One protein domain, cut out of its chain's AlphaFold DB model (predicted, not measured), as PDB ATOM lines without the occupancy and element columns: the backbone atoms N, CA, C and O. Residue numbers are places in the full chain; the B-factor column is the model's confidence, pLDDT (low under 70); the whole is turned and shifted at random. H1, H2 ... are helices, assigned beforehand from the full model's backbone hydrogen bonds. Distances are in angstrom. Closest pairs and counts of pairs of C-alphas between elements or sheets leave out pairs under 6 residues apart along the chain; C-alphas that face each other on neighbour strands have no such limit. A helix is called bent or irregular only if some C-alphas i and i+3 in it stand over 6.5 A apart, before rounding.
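Overview. This is residues 10 to 91 of the 121 residues of an uncharacterized protein of Anaerolineales bacterium (UniProt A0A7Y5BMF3). The model is a long, thin helical hairpin: H1 runs nearly its whole length, and the bent helix H2 folds back beside it with few contacts between the two. The short helix H3 packs on both H1 and the arm H2b near the hairpin's open end, while residues 46 to 52 stick out at the closed end. The printed part has 82 residues with three named helices, in the order H1, H2, H3, and no named strand; its class is all helix. It is only just loose, close to extended, with a radius of gyration of the C-alphas of 17.5 A, and a rod in outline, spanning 58 by 20 by 14 A.

Along the chain. H1, residues 10 to 45, is the longest helix, 51.7 A from C-alpha 10 at (480.665, 419.672, 366.822) to C-alpha 45 at (490.095, 424.871, 417.393). It is neither bent nor irregular, but only just: C-alphas 40 and 43 are 6.3 A apart. H2, residues 50 to 82, was assigned as one helix by its hydrogen bonds but is bent, with C-alphas 65 and 68 6.7 A apart. Its arms are H2a, residues 50 to 65, 21.8 A, and H2b, residues 68 to 82, 20.7 A. H3, residues 84 to 91, measures 10.6 A and ends at C-alpha 91 at (489.269, 411.456, 382.446).

Arrangement. H1 touches H3 with residues 12 to 23 alone, at a steep tilt of 47 degrees, the same way; the closest C-alphas, of Gly 19 and Ile 86, are 4.1 A apart. H1 and H2a form a helical hairpin at a shallow tilt of 5 degrees and only just touch, with 3 pairs of C-alphas within 8 A, the closest being those of Ala 45 and Ser 53 at 6.0 A. H1 and H2b also only just touch, with 3 such pairs, the closest being Met 30 and Pro 68 at 6.5 A. H2b and H3 form a second helical hairpin, where the C-alphas of Ala 80 and Ala 87 come closest at 5.3 A. H2a and H3 are apart. Every O i to N i+4 pair is within hydrogen-bond range in H2a, H2b and H3, and 29 of 32 are in H1.

Size, cuts and confidence. The C-alphas farthest apart, of Gly 10 and Asp 49, are 59.1 A apart. The printed part has no cut, and both links are tight. Mean pLDDT of the printed part is 85.4; residues 45, 47, 50, 52 and 53 are under 70.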
ATOM      1  N   GLY A  10     480.434 418.453 366.041       88.12
ATOM      2  CA  GLY A  10     480.665 419.672 366.822       88.12
ATOM      3  C   GLY A  10     480.135 419.573 368.255       88.12
ATOM      4  O   GLY A  10     480.821 419.961 369.202       88.12
ATOM      5  N   GLU A  11     478.962 418.968 368.442       86.00
ATOM      6  CA  GLU A  11     478.377 418.764 369.771       86.00
ATOM      7  C   GLU A  11     479.192 417.810 370.643       86.00
ATOM      8  O   GLU A  11     479.332 418.045 371.843       86.00
ATOM      9  N   LYS A  12     479.781 416.766 370.044       84.69
ATOM     10  CA  LYS A  12     480.663 415.832 370.764       84.69
ATOM     11  C   LYS A  12     481.894 416.551 371.308       84.69
ATOM     12  O   LYS A  12     482.254 416.361 372.466       84.69
ATOM     13  N   ARG A  13     482.516 417.407 370.486       89.12
ATOM     14  CA  ARG A  13     483.698 418.186 370.882       89.12
ATOM     15  C   ARG A  13     483.364 419.195 371.979       89.12
ATOM     16  O   ARG A  13     484.144 419.343 372.914       89.12
ATOM     17  N   LYS A  14     482.207 419.855 371.890       91.38
ATOM     18  CA  LYS A  14     481.732 420.776 372.930       91.38
ATOM     19  C   LYS A  14     481.510 420.050 374.260       91.38
ATOM     20  O   LYS A  14     482.030 420.502 375.273       91.38
ATOM     21  N   ASP A  15     480.805 418.918 374.254       89.69
ATOM     22  CA  ASP A  15     480.547 418.137 375.472       89.69
ATOM     23  C   ASP A  15     481.862 417.581 376.073       89.69
ATOM     24  O   ASP A  15     482.043 417.622 377.289       89.69
ATOM     25  N   PHE A  16     482.834 417.173 375.248       91.69
ATOM     26  CA  PHE A  16     484.178 416.804 375.721       91.69
ATOM     27  C   PHE A  16     484.884 417.959 376.448       91.69
ATOM     28  O   PHE A  16     485.360 417.781 377.567       91.69
ATOM     29  N   TRP A  17     484.928 419.152 375.843       93.75
ATOM     30  CA  TRP A  17     485.569 420.322 376.455       93.75
ATOM     31  C   TRP A  17     484.862 420.791 377.723       93.75
ATOM     32  O   TRP A  17     485.531 421.220 378.659       93.75
ATOM     33  N   ILE A  18     483.534 420.670 377.784       93.38
ATOM     34  CA  ILE A  18     482.767 420.938 379.005       93.38
ATOM     35  C   ILE A  18     483.183 419.970 380.114       93.38
ATOM     36  O   ILE A  18     483.384 420.407 381.241       93.38
ATOM     37  N   GLY A  19     483.354 418.681 379.809       89.81
ATOM     38  CA  GLY A  19     483.872 417.712 380.778       89.81
ATOM     39  C   GLY A  19     485.297 418.033 381.220       89.81
ATOM     40  O   GLY A  19     485.576 418.086 382.413       89.81
ATOM     41  N   PHE A  20     486.182 418.313 380.265       93.88
ATOM     42  CA  PHE A  20     487.583 418.634 380.535       93.88
ATOM     43  C   PHE A  20     487.729 419.885 381.410       93.88
ATOM     44  O   PHE A  20     488.326 419.830 382.482       93.88
ATOM     45  N   LEU A  21     487.146 421.009 380.989       94.38
ATOM     46  CA  LEU A  21     487.243 422.276 381.714       94.38
ATOM     47  C   LEU A  21     486.416 422.254 383.005       94.38
ATOM     48  O   LEU A  21     486.849 422.784 384.026       94.38
ATOM     49  N   GLY A  22     485.253 421.600 382.978       92.38
ATOM     50  CA  GLY A  22     484.394 421.421 384.144       92.38
ATOM     51  C   GLY A  22     485.098 420.680 385.275       92.38
ATOM     52  O   GLY A  22     484.935 421.060 386.432       92.38
ATOM     53  N   TRP A  23     485.946 419.695 384.956       94.00
ATOM     54  CA  TRP A  23     486.776 419.013 385.948       94.00
ATOM     55  C   TRP A  23     487.730 419.981 386.665       94.00
ATOM     56  O   TRP A  23     487.792 419.978 387.893       94.00
ATOM     57  N   PHE A  24     488.423 420.860 385.932       93.56
ATOM     58  CA  PHE A  24     489.309 421.860 386.541       93.56
ATOM     59  C   PHE A  24     488.542 422.858 387.405       93.56
ATOM     60  O   PHE A  24     488.927 423.096 388.546       93.56
ATOM     61  N   VAL A  25     487.440 423.408 386.885       94.38
ATOM     62  CA  VAL A  25     486.604 424.366 387.625       94.38
ATOM     63  C   VAL A  25     486.103 423.743 388.924       94.38
ATOM     64  O   VAL A  25     486.219 424.358 389.980       94.38
ATOM     65  N   LEU A  26     485.610 422.504 388.871       92.31
ATOM     66  CA  LEU A  26     485.135 421.799 390.053       92.31
ATOM     67  C   LEU A  26     486.247 421.605 391.088       92.31
ATOM     68  O   LEU A  26     486.035 421.902 392.260       92.31
ATOM     69  N   ASN A  27     487.433 421.160 390.673       91.38
ATOM     70  CA  ASN A  27     488.542 420.942 391.602       91.38
ATOM     71  C   ASN A  27     489.082 422.256 392.194       91.38
ATOM     72  O   ASN A  27     489.406 422.288 393.380       91.38
ATOM     73  N   ILE A  28     489.096 423.354 391.431       92.12
ATOM     74  CA  ILE A  28     489.433 424.691 391.951       92.12
ATOM     75  C   ILE A  28     488.409 425.128 393.003       92.12
ATOM     76  O   ILE A  28     488.794 425.554 394.089       92.12
ATOM     77  N   VAL A  29     487.110 424.989 392.717       92.56
ATOM     78  CA  VAL A  29     486.044 425.345 393.665       92.56
ATOM     79  C   VAL A  29     486.140 424.500 394.936       92.56
ATOM     80  O   VAL A  29     486.062 425.049 396.031       92.56
ATOM     81  N   MET A  30     486.371 423.189 394.819       88.75
ATOM     82  CA  MET A  30     486.575 422.317 395.981       88.75
ATOM     83  C   MET A  30     487.811 422.721 396.795       88.75
ATOM     84  O   MET A  30     487.746 422.748 398.021       88.75
ATOM     85  N   GLY A  31     488.912 423.092 396.136       88.44
ATOM     86  CA  GLY A  31     490.115 423.595 396.802       88.44
ATOM     87  C   GLY A  31     489.870 424.904 397.557       88.44
ATOM     88  O   GLY A  31     490.272 425.031 398.711       88.44
ATOM     89  N   LEU A  32     489.148 425.850 396.948       90.50
ATOM     90  CA  LEU A  32     488.762 427.111 397.592       90.50
ATOM     91  C   LEU A  32     487.832 426.886 398.787       90.50
ATOM     92  O   LEU A  32     488.000 427.534 399.819       90.50
ATOM     93  N   LEU A  33     486.883 425.951 398.677       87.94
ATOM     94  CA  LEU A  33     486.018 425.569 399.792       87.94
ATOM     95  C   LEU A  33     486.820 424.923 400.925       87.94
ATOM     96  O   LEU A  33     486.637 425.303 402.078       87.94
ATOM     97  N   GLY A  34     487.744 424.009 400.617       86.12
ATOM     98  CA  GLY A  34     488.634 423.408 401.614       86.12
ATOM     99  C   GLY A  34     489.504 424.450 402.319       86.12
ATOM    100  O   GLY A  34     489.631 424.434 403.543       86.12
ATOM    101  N   PHE A  35     490.035 425.413 401.565       86.44
ATOM    102  CA  PHE A  35     490.793 426.532 402.115       86.44
ATOM    103  C   PHE A  35     489.939 427.422 403.030       86.44
ATOM    104  O   PHE A  35     490.356 427.731 404.145       86.44
ATOM    105  N   ALA A  36     488.723 427.782 402.609       86.38
ATOM    106  CA  ALA A  36     487.794 428.569 403.419       86.38
ATOM    107  C   ALA A  36     487.405 427.847 404.719       86.38
ATOM    108  O   ALA A  36     487.393 428.452 405.788       86.38
ATOM    109  N   VAL A  37     487.148 426.539 404.642       84.50
ATOM    110  CA  VAL A  37     486.866 425.692 405.807       84.50
ATOM    111  C   VAL A  37     488.060 425.672 406.764       84.50
ATOM    112  O   VAL A  37     487.873 425.850 407.967       84.50
ATOM    113  N   SER A  38     489.286 425.549 406.244       81.94
ATOM    114  CA  SER A  38     490.501 425.623 407.063       81.94
ATOM    115  C   SER A  38     490.637 426.977 407.764       81.94
ATOM    116  O   SER A  38     490.899 427.006 408.961       81.94
ATOM    117  N   LEU A  39     490.403 428.092 407.062       85.50
ATOM    118  CA  LEU A  39     490.485 429.440 407.642       85.50
ATOM    119  C   LEU A  39     489.506 429.664 408.801       85.50
ATOM    120  O   LEU A  39     489.829 430.393 409.736       85.50
ATOM    121  N   VAL A  40     488.321 429.055 408.746       82.88
ATOM    122  CA  VAL A  40     487.287 429.201 409.784       82.88
ATOM    123  C   VAL A  40     487.525 428.253 410.962       82.88
ATOM    124  O   VAL A  40     487.308 428.634 412.111       82.88
ATOM    125  N   LEU A  41     487.987 427.026 410.705       77.38
ATOM    126  CA  LEU A  41     488.176 426.009 411.746       77.38
ATOM    127  C   LEU A  41     489.432 426.231 412.594       77.38
ATOM    128  O   LEU A  41     489.393 425.967 413.795       77.38
ATOM    129  N   THR A  42     490.525 426.740 412.016       76.38
ATOM    130  CA  THR A  42     491.776 426.999 412.752       76.38
ATOM    131  C   THR A  42     491.593 427.907 413.985       76.38
ATOM    132  O   THR A  42     492.039 427.509 415.061       76.38
ATOM    133  N   PRO A  43     490.919 429.074 413.910       76.06
ATOM    134  CA  PRO A  43     490.690 429.926 415.084       76.06
ATOM    135  C   PRO A  43     489.624 429.386 416.054       76.06
ATOM    136  O   PRO A  43     489.594 429.779 417.218       76.06
ATOM    137  N   LEU A  44     488.741 428.484 415.615       71.56
ATOM    138  CA  LEU A  44     487.787 427.820 416.514       71.56
ATOM    139  C   LEU A  44     488.469 426.729 417.350       71.56
ATOM    140  O   LEU A  44     488.197 426.606 418.543       71.56
ATOM    141  N   ALA A  45     489.386 425.973 416.745       68.38
ATOM    142  CA  ALA A  45     490.095 424.871 417.393       68.38
ATOM    143  C   ALA A  45     491.031 425.321 418.529       68.38
ATOM    144  O   ALA A  45     491.317 424.526 419.421       68.38
ATOM    145  N   SER A  46     491.473 426.586 418.533       70.06
ATOM    146  CA  SER A  46     492.316 427.154 419.594       70.06
ATOM    147  C   SER A  46     491.569 427.468 420.898       70.06
ATOM    148  O   SER A  46     492.211 427.834 421.876       70.06
ATOM    149  N   ASN A  47     490.234 427.358 420.917       68.94
ATOM    150  CA  ASN A  47     489.382 427.700 422.066       68.94
ATOM    151  C   ASN A  47     488.710 426.477 422.726       68.94
ATOM    152  O   ASN A  47     487.867 426.646 423.604       68.94
ATOM    153  N   VAL A  48     489.042 425.255 422.295       70.19
ATOM    154  CA  VAL A  48     488.420 424.001 422.754       70.19
ATOM    155  C   VAL A  48     489.479 423.101 423.393       70.19
ATOM    156  O   VAL A  48     490.617 423.068 422.922       70.19
ATOM    157  N   ASP A  49     489.100 422.357 424.436       76.06
ATOM    158  CA  ASP A  49     489.965 421.396 425.129       76.06
ATOM    159  C   ASP A  49     490.711 420.463 424.158       76.06
ATOM    160  O   ASP A  49     490.149 419.953 423.184       76.06
ATOM    161  N   PHE A  50     491.996 420.225 424.439       68.69
ATOM    162  CA  PHE A  50     492.951 419.609 423.510       68.69
ATOM    163  C   PHE A  50     492.538 418.199 423.034       68.69
ATOM    164  O   PHE A  50     492.670 417.872 421.853       68.69
ATOM    165  N   GLU A  51     491.975 417.363 423.911       73.06
ATOM    166  CA  GLU A  51     491.567 415.990 423.557       73.06
ATOM    167  C   GLU A  51     490.287 415.933 422.705       73.06
ATOM    168  O   GLU A  51     490.175 415.142 421.763       73.06
ATOM    169  N   THR A  52     489.315 416.803 422.990       68.44
ATOM    170  CA  THR A  52     488.062 416.867 422.223       68.44
ATOM    171  C   THR A  52     488.274 417.572 420.881       68.44
ATOM    172  O   THR A  52     487.743 417.133 419.857       68.44
ATOM    173  N   SER A  53     489.117 418.609 420.859       68.12
ATOM    174  CA  SER A  53     489.502 419.341 419.648       68.12
ATOM    175  C   SER A  53     490.214 418.426 418.645       68.12
ATOM    176  O   SER A  53     489.831 418.370 417.477       68.12
ATOM    177  N   THR A  54     491.172 417.606 419.091       73.75
ATOM    178  CA  THR A  54     491.929 416.706 418.198       73.75
ATOM    179  C   THR A  54     491.061 415.620 417.554       73.75
ATOM    180  O   THR A  54     491.190 415.365 416.356       73.75
ATOM    181  N   THR A  55     490.123 415.019 418.293       79.50
ATOM    182  CA  THR A  55     489.258 413.947 417.760       79.50
ATOM    183  C   THR A  55     488.251 414.467 416.727       79.50
ATOM    184  O   THR A  55     488.070 413.866 415.658       79.50
ATOM    185  N   ILE A  56     487.614 415.608 417.013       77.69
ATOM    186  CA  ILE A  56     486.622 416.222 416.119       77.69
ATOM    187  C   ILE A  56     487.307 416.798 414.876       77.69
ATOM    188  O   ILE A  56     486.836 416.565 413.761       77.69
ATOM    189  N   MET A  57     488.440 417.491 415.036       77.19
ATOM    190  CA  MET A  57     489.179 418.060 413.904       77.19
ATOM    191  C   MET A  57     489.744 416.977 412.980       77.19
ATOM    192  O   MET A  57     489.699 417.152 411.764       77.19
ATOM    193  N   ASN A  58     490.199 415.838 413.513       80.69
ATOM    194  CA  ASN A  58     490.675 414.717 412.693       80.69
ATOM    195  C   ASN A  58     489.547 414.042 411.903       80.69
ATOM    196  O   ASN A  58     489.721 413.696 410.738       80.69
ATOM    197  N   SER A  59     488.374 413.878 412.515       82.62
ATOM    198  CA  SER A  59     487.219 413.285 411.829       82.62
ATOM    199  C   SER A  59     486.676 414.213 410.737       82.62
ATOM    200  O   SER A  59     486.345 413.768 409.636       82.62
ATOM    201  N   LEU A  60     486.625 415.519 411.017       81.38
ATOM    202  CA  LEU A  60     486.166 416.525 410.065       81.38
ATOM    203  C   LEU A  60     487.165 416.727 408.918       81.38
ATOM    204  O   LEU A  60     486.748 416.821 407.765       81.38
ATOM    205  N   SER A  61     488.470 416.741 409.206       80.25
ATOM    206  CA  SER A  61     489.507 416.856 408.173       80.25
ATOM    207  C   SER A  61     489.496 415.651 407.237       80.25
ATOM    208  O   SER A  61     489.552 415.833 406.021       80.25
ATOM    209  N   LEU A  62     489.309 414.438 407.771       83.94
ATOM    210  CA  LEU A  62     489.147 413.234 406.962       83.94
ATOM    211  C   LEU A  62     487.929 413.358 406.038       83.94
ATOM    212  O   LEU A  62     488.060 413.174 404.828       83.94
ATOM    213  N   LEU A  63     486.767 413.742 406.574       84.81
ATOM    214  CA  LEU A  63     485.535 413.881 405.792       84.81
ATOM    215  C   LEU A  63     485.677 414.923 404.670       84.81
ATOM    216  O   LEU A  63     485.322 414.649 403.522       84.81
ATOM    217  N   VAL A  64     486.250 416.088 404.981       84.69
ATOM    218  CA  VAL A  64     486.509 417.159 404.006       84.69
ATOM    219  C   VAL A  64     487.555 416.730 402.973       84.69
ATOM    220  O   VAL A  64     487.425 417.094 401.809       84.69
ATOM    221  N   SER A  65     488.548 415.919 403.350       83.25
ATOM    222  CA  SER A  65     489.561 415.402 402.417       83.25
ATOM    223  C   SER A  65     489.026 414.319 401.475       83.25
ATOM    224  O   SER A  65     489.460 414.232 400.327       83.25
ATOM    225  N   CYS A  66     488.051 413.519 401.920       86.94
ATOM    226  CA  CYS A  66     487.425 412.478 401.104       86.94
ATOM    227  C   CYS A  66     486.331 413.025 400.176       86.94
ATOM    228  O   CYS A  66     486.089 412.452 399.110       86.94
ATOM    229  N   LEU A  67     485.681 414.134 400.544       88.00
ATOM    230  CA  LEU A  67     484.574 414.725 399.784       88.00
ATOM    231  C   LEU A  67     484.908 414.977 398.295       88.00
ATOM    232  O   LEU A  67     484.115 414.575 397.438       88.00
ATOM    233  N   PRO A  68     486.072 415.556 397.929       88.25
ATOM    234  CA  PRO A  68     486.423 415.806 396.535       88.25
ATOM    235  C   PRO A  68     486.582 414.513 395.738       88.25
ATOM    236  O   PRO A  68     486.195 414.474 394.572       88.25
ATOM    237  N   PHE A  69     487.109 413.444 396.346       88.31
ATOM    238  CA  PHE A  69     487.233 412.144 395.683       88.31
ATOM    239  C   PHE A  69     485.860 411.562 395.362       88.31
ATOM    240  O   PHE A  69     485.612 411.156 394.226       88.31
ATOM    241  N   VAL A  70     484.948 411.583 396.338       91.88
ATOM    242  CA  VAL A  70     483.577 411.085 396.161       91.88
ATOM    243  C   VAL A  70     482.845 411.885 395.082       91.88
ATOM    244  O   VAL A  70     482.212 411.290 394.212       91.88
ATOM    245  N   ILE A  71     482.972 413.215 395.079       92.00
ATOM    246  CA  ILE A  71     482.339 414.082 394.076       92.00
ATOM    247  C   ILE A  71     482.927 413.839 392.679       92.00
ATOM    248  O   ILE A  71     482.167 413.667 391.727       92.00
ATOM    249  N   ASN A  72     484.255 413.787 392.536       91.31
ATOM    250  CA  ASN A  72     484.905 413.574 391.238       91.31
ATOM    251  C   ASN A  72     484.550 412.204 390.639       91.31
ATOM    252  O   ASN A  72     484.176 412.125 389.467       91.31
ATOM    253  N   ILE A  73     484.620 411.132 391.436       90.56
ATOM    254  CA  ILE A  73     484.270 409.776 390.986       90.56
ATOM    255  C   ILE A  73     482.767 409.687 390.710       90.56
ATOM    256  O   ILE A  73     482.365 409.194 389.657       90.56
ATOM    257  N   GLY A  74     481.932 410.208 391.611       90.81
ATOM    258  CA  GLY A  74     480.478 410.200 391.471       90.81
ATOM    259  C   GLY A  74     480.007 410.921 390.210       90.81
ATOM    260  O   GLY A  74     479.193 410.378 389.461       90.81
ATOM    261  N   LEU A  75     480.568 412.097 389.913       89.75
ATOM    262  CA  LEU A  75     480.279 412.826 388.676       89.75
ATOM    263  C   LEU A  75     480.783 412.083 387.444       89.75
ATOM    264  O   LEU A  75     480.065 412.017 386.447       89.75
ATOM    265  N   MET A  76     481.976 411.486 387.497       90.06
ATOM    266  CA  MET A  76     482.501 410.694 386.384       90.06
ATOM    267  C   MET A  76     481.589 409.510 386.057       90.06
ATOM    268  O   MET A  76     481.234 409.320 384.892       90.06
ATOM    269  N   VAL A  77     481.141 408.771 387.072       91.06
ATOM    270  CA  VAL A  77     480.211 407.644 386.918       91.06
ATOM    271  C   VAL A  77     478.846 408.128 386.422       91.06
ATOM    272  O   VAL A  77     478.308 407.582 385.459       91.06
ATOM    273  N   TYR A  78     478.298 409.196 387.005       90.81
ATOM    274  CA  TYR A  78     477.023 409.773 386.575       90.81
ATOM    275  C   TYR A  78     477.052 410.219 385.103       90.81
ATOM    276  O   TYR A  78     476.141 409.914 384.322       90.81
ATOM    277  N   PHE A  79     478.118 410.907 384.691       88.50
ATOM    278  CA  PHE A  79     478.290 411.340 383.308       88.50
ATOM    279  C   PHE A  79     478.640 410.191 382.366       88.50
ATOM    280  O   PHE A  79     478.269 410.260 381.197       88.50
ATOM    281  N   ALA A  80     479.250 409.103 382.839       87.50
ATOM    282  CA  ALA A  80     479.459 407.913 382.018       87.50
ATOM    283  C   ALA A  80     478.123 407.332 381.519       87.50
ATOM    284  O   ALA A  80     478.018 406.968 380.345       87.50
ATOM    285  N   PHE A  81     477.086 407.335 382.364       87.38
ATOM    286  CA  PHE A  81     475.757 406.826 382.004       87.38
ATOM    287  C   PHE A  81     474.868 407.838 381.268       87.38
ATOM    288  O   PHE A  81     474.030 407.438 380.459       87.38
ATOM    289  N   THR A  82     475.031 409.142 381.505       84.56
ATOM    290  CA  THR A  82     474.187 410.178 380.871       84.56
ATOM    291  C   THR A  82     474.801 410.762 379.596       84.56
ATOM    292  O   THR A  82     474.112 410.906 378.582       84.56
ATOM    293  N   ARG A  83     476.100 411.088 379.611       85.88
ATOM    294  CA  ARG A  83     476.838 411.737 378.515       85.88
ATOM    295  C   ARG A  83     478.310 411.303 378.495       85.88
ATOM    296  O   ARG A  83     479.195 412.042 378.921       85.88
ATOM    297  N   SER A  84     478.587 410.135 377.914       85.88
ATOM    298  CA  SER A  84     479.926 409.514 377.931       85.88
ATOM    299  C   SER A  84     481.074 410.383 377.383       85.88
ATOM    300  O   SER A  84     482.216 410.218 377.802       85.88
ATOM    301  N   GLN A  85     480.793 411.336 376.486       88.62
ATOM    302  CA  GLN A  85     481.804 412.269 375.965       88.62
ATOM    303  C   GLN A  85     482.319 413.237 377.043       88.62
ATOM    304  O   GLN A  85     483.510 413.538 377.071       88.62
ATOM    305  N   ILE A  86     481.454 413.663 377.973       89.69
ATOM    306  CA  ILE A  86     481.841 414.496 379.124       89.69
ATOM    307  C   ILE A  86     482.749 413.689 380.057       89.69
ATOM    308  O   ILE A  86     483.776 414.190 380.508       89.69
ATOM    309  N   ALA A  87     482.411 412.418 380.299       89.88
ATOM    310  CA  ALA A  87     483.219 411.528 381.129       89.88
ATOM    311  C   ALA A  87     484.635 411.323 380.565       89.88
ATOM    312  O   ALA A  87     485.603 411.413 381.316       89.88
ATOM    313  N   MET A  88     484.773 411.144 379.244       91.00
ATOM    314  CA  MET A  88     486.095 411.097 378.603       91.00
ATOM    315  C   MET A  88     486.865 412.415 378.738       91.00
ATOM    316  O   MET A  88     488.073 412.384 378.955       91.00
ATOM    317  N   GLY A  89     486.182 413.563 378.665       91.12
ATOM    318  CA  GLY A  89     486.787 414.873 378.922       91.12
ATOM    319  C   GLY A  89     487.361 414.993 380.334       91.12
ATOM    320  O   GLY A  89     488.515 415.384 380.498       91.12
ATOM    321  N   MET A  90     486.593 414.593 381.350       92.56
ATOM    322  CA  MET A  90     487.054 414.593 382.747       92.56
ATOM    323  C   MET A  90     488.222 413.622 382.973       92.56
ATOM    324  O   MET A  90     489.183 413.963 383.659       92.56
ATOM    325  N   LEU A  91     488.177 412.431 382.366       92.62
ATOM    326  CA  LEU A  91     489.269 411.456 382.446       92.62
ATOM    327  C   LEU A  91     490.557 411.988 381.798       92.62
ATOM    328  O   LEU A  91     491.644 411.809 382.343       92.62
TER     329      LEU A  91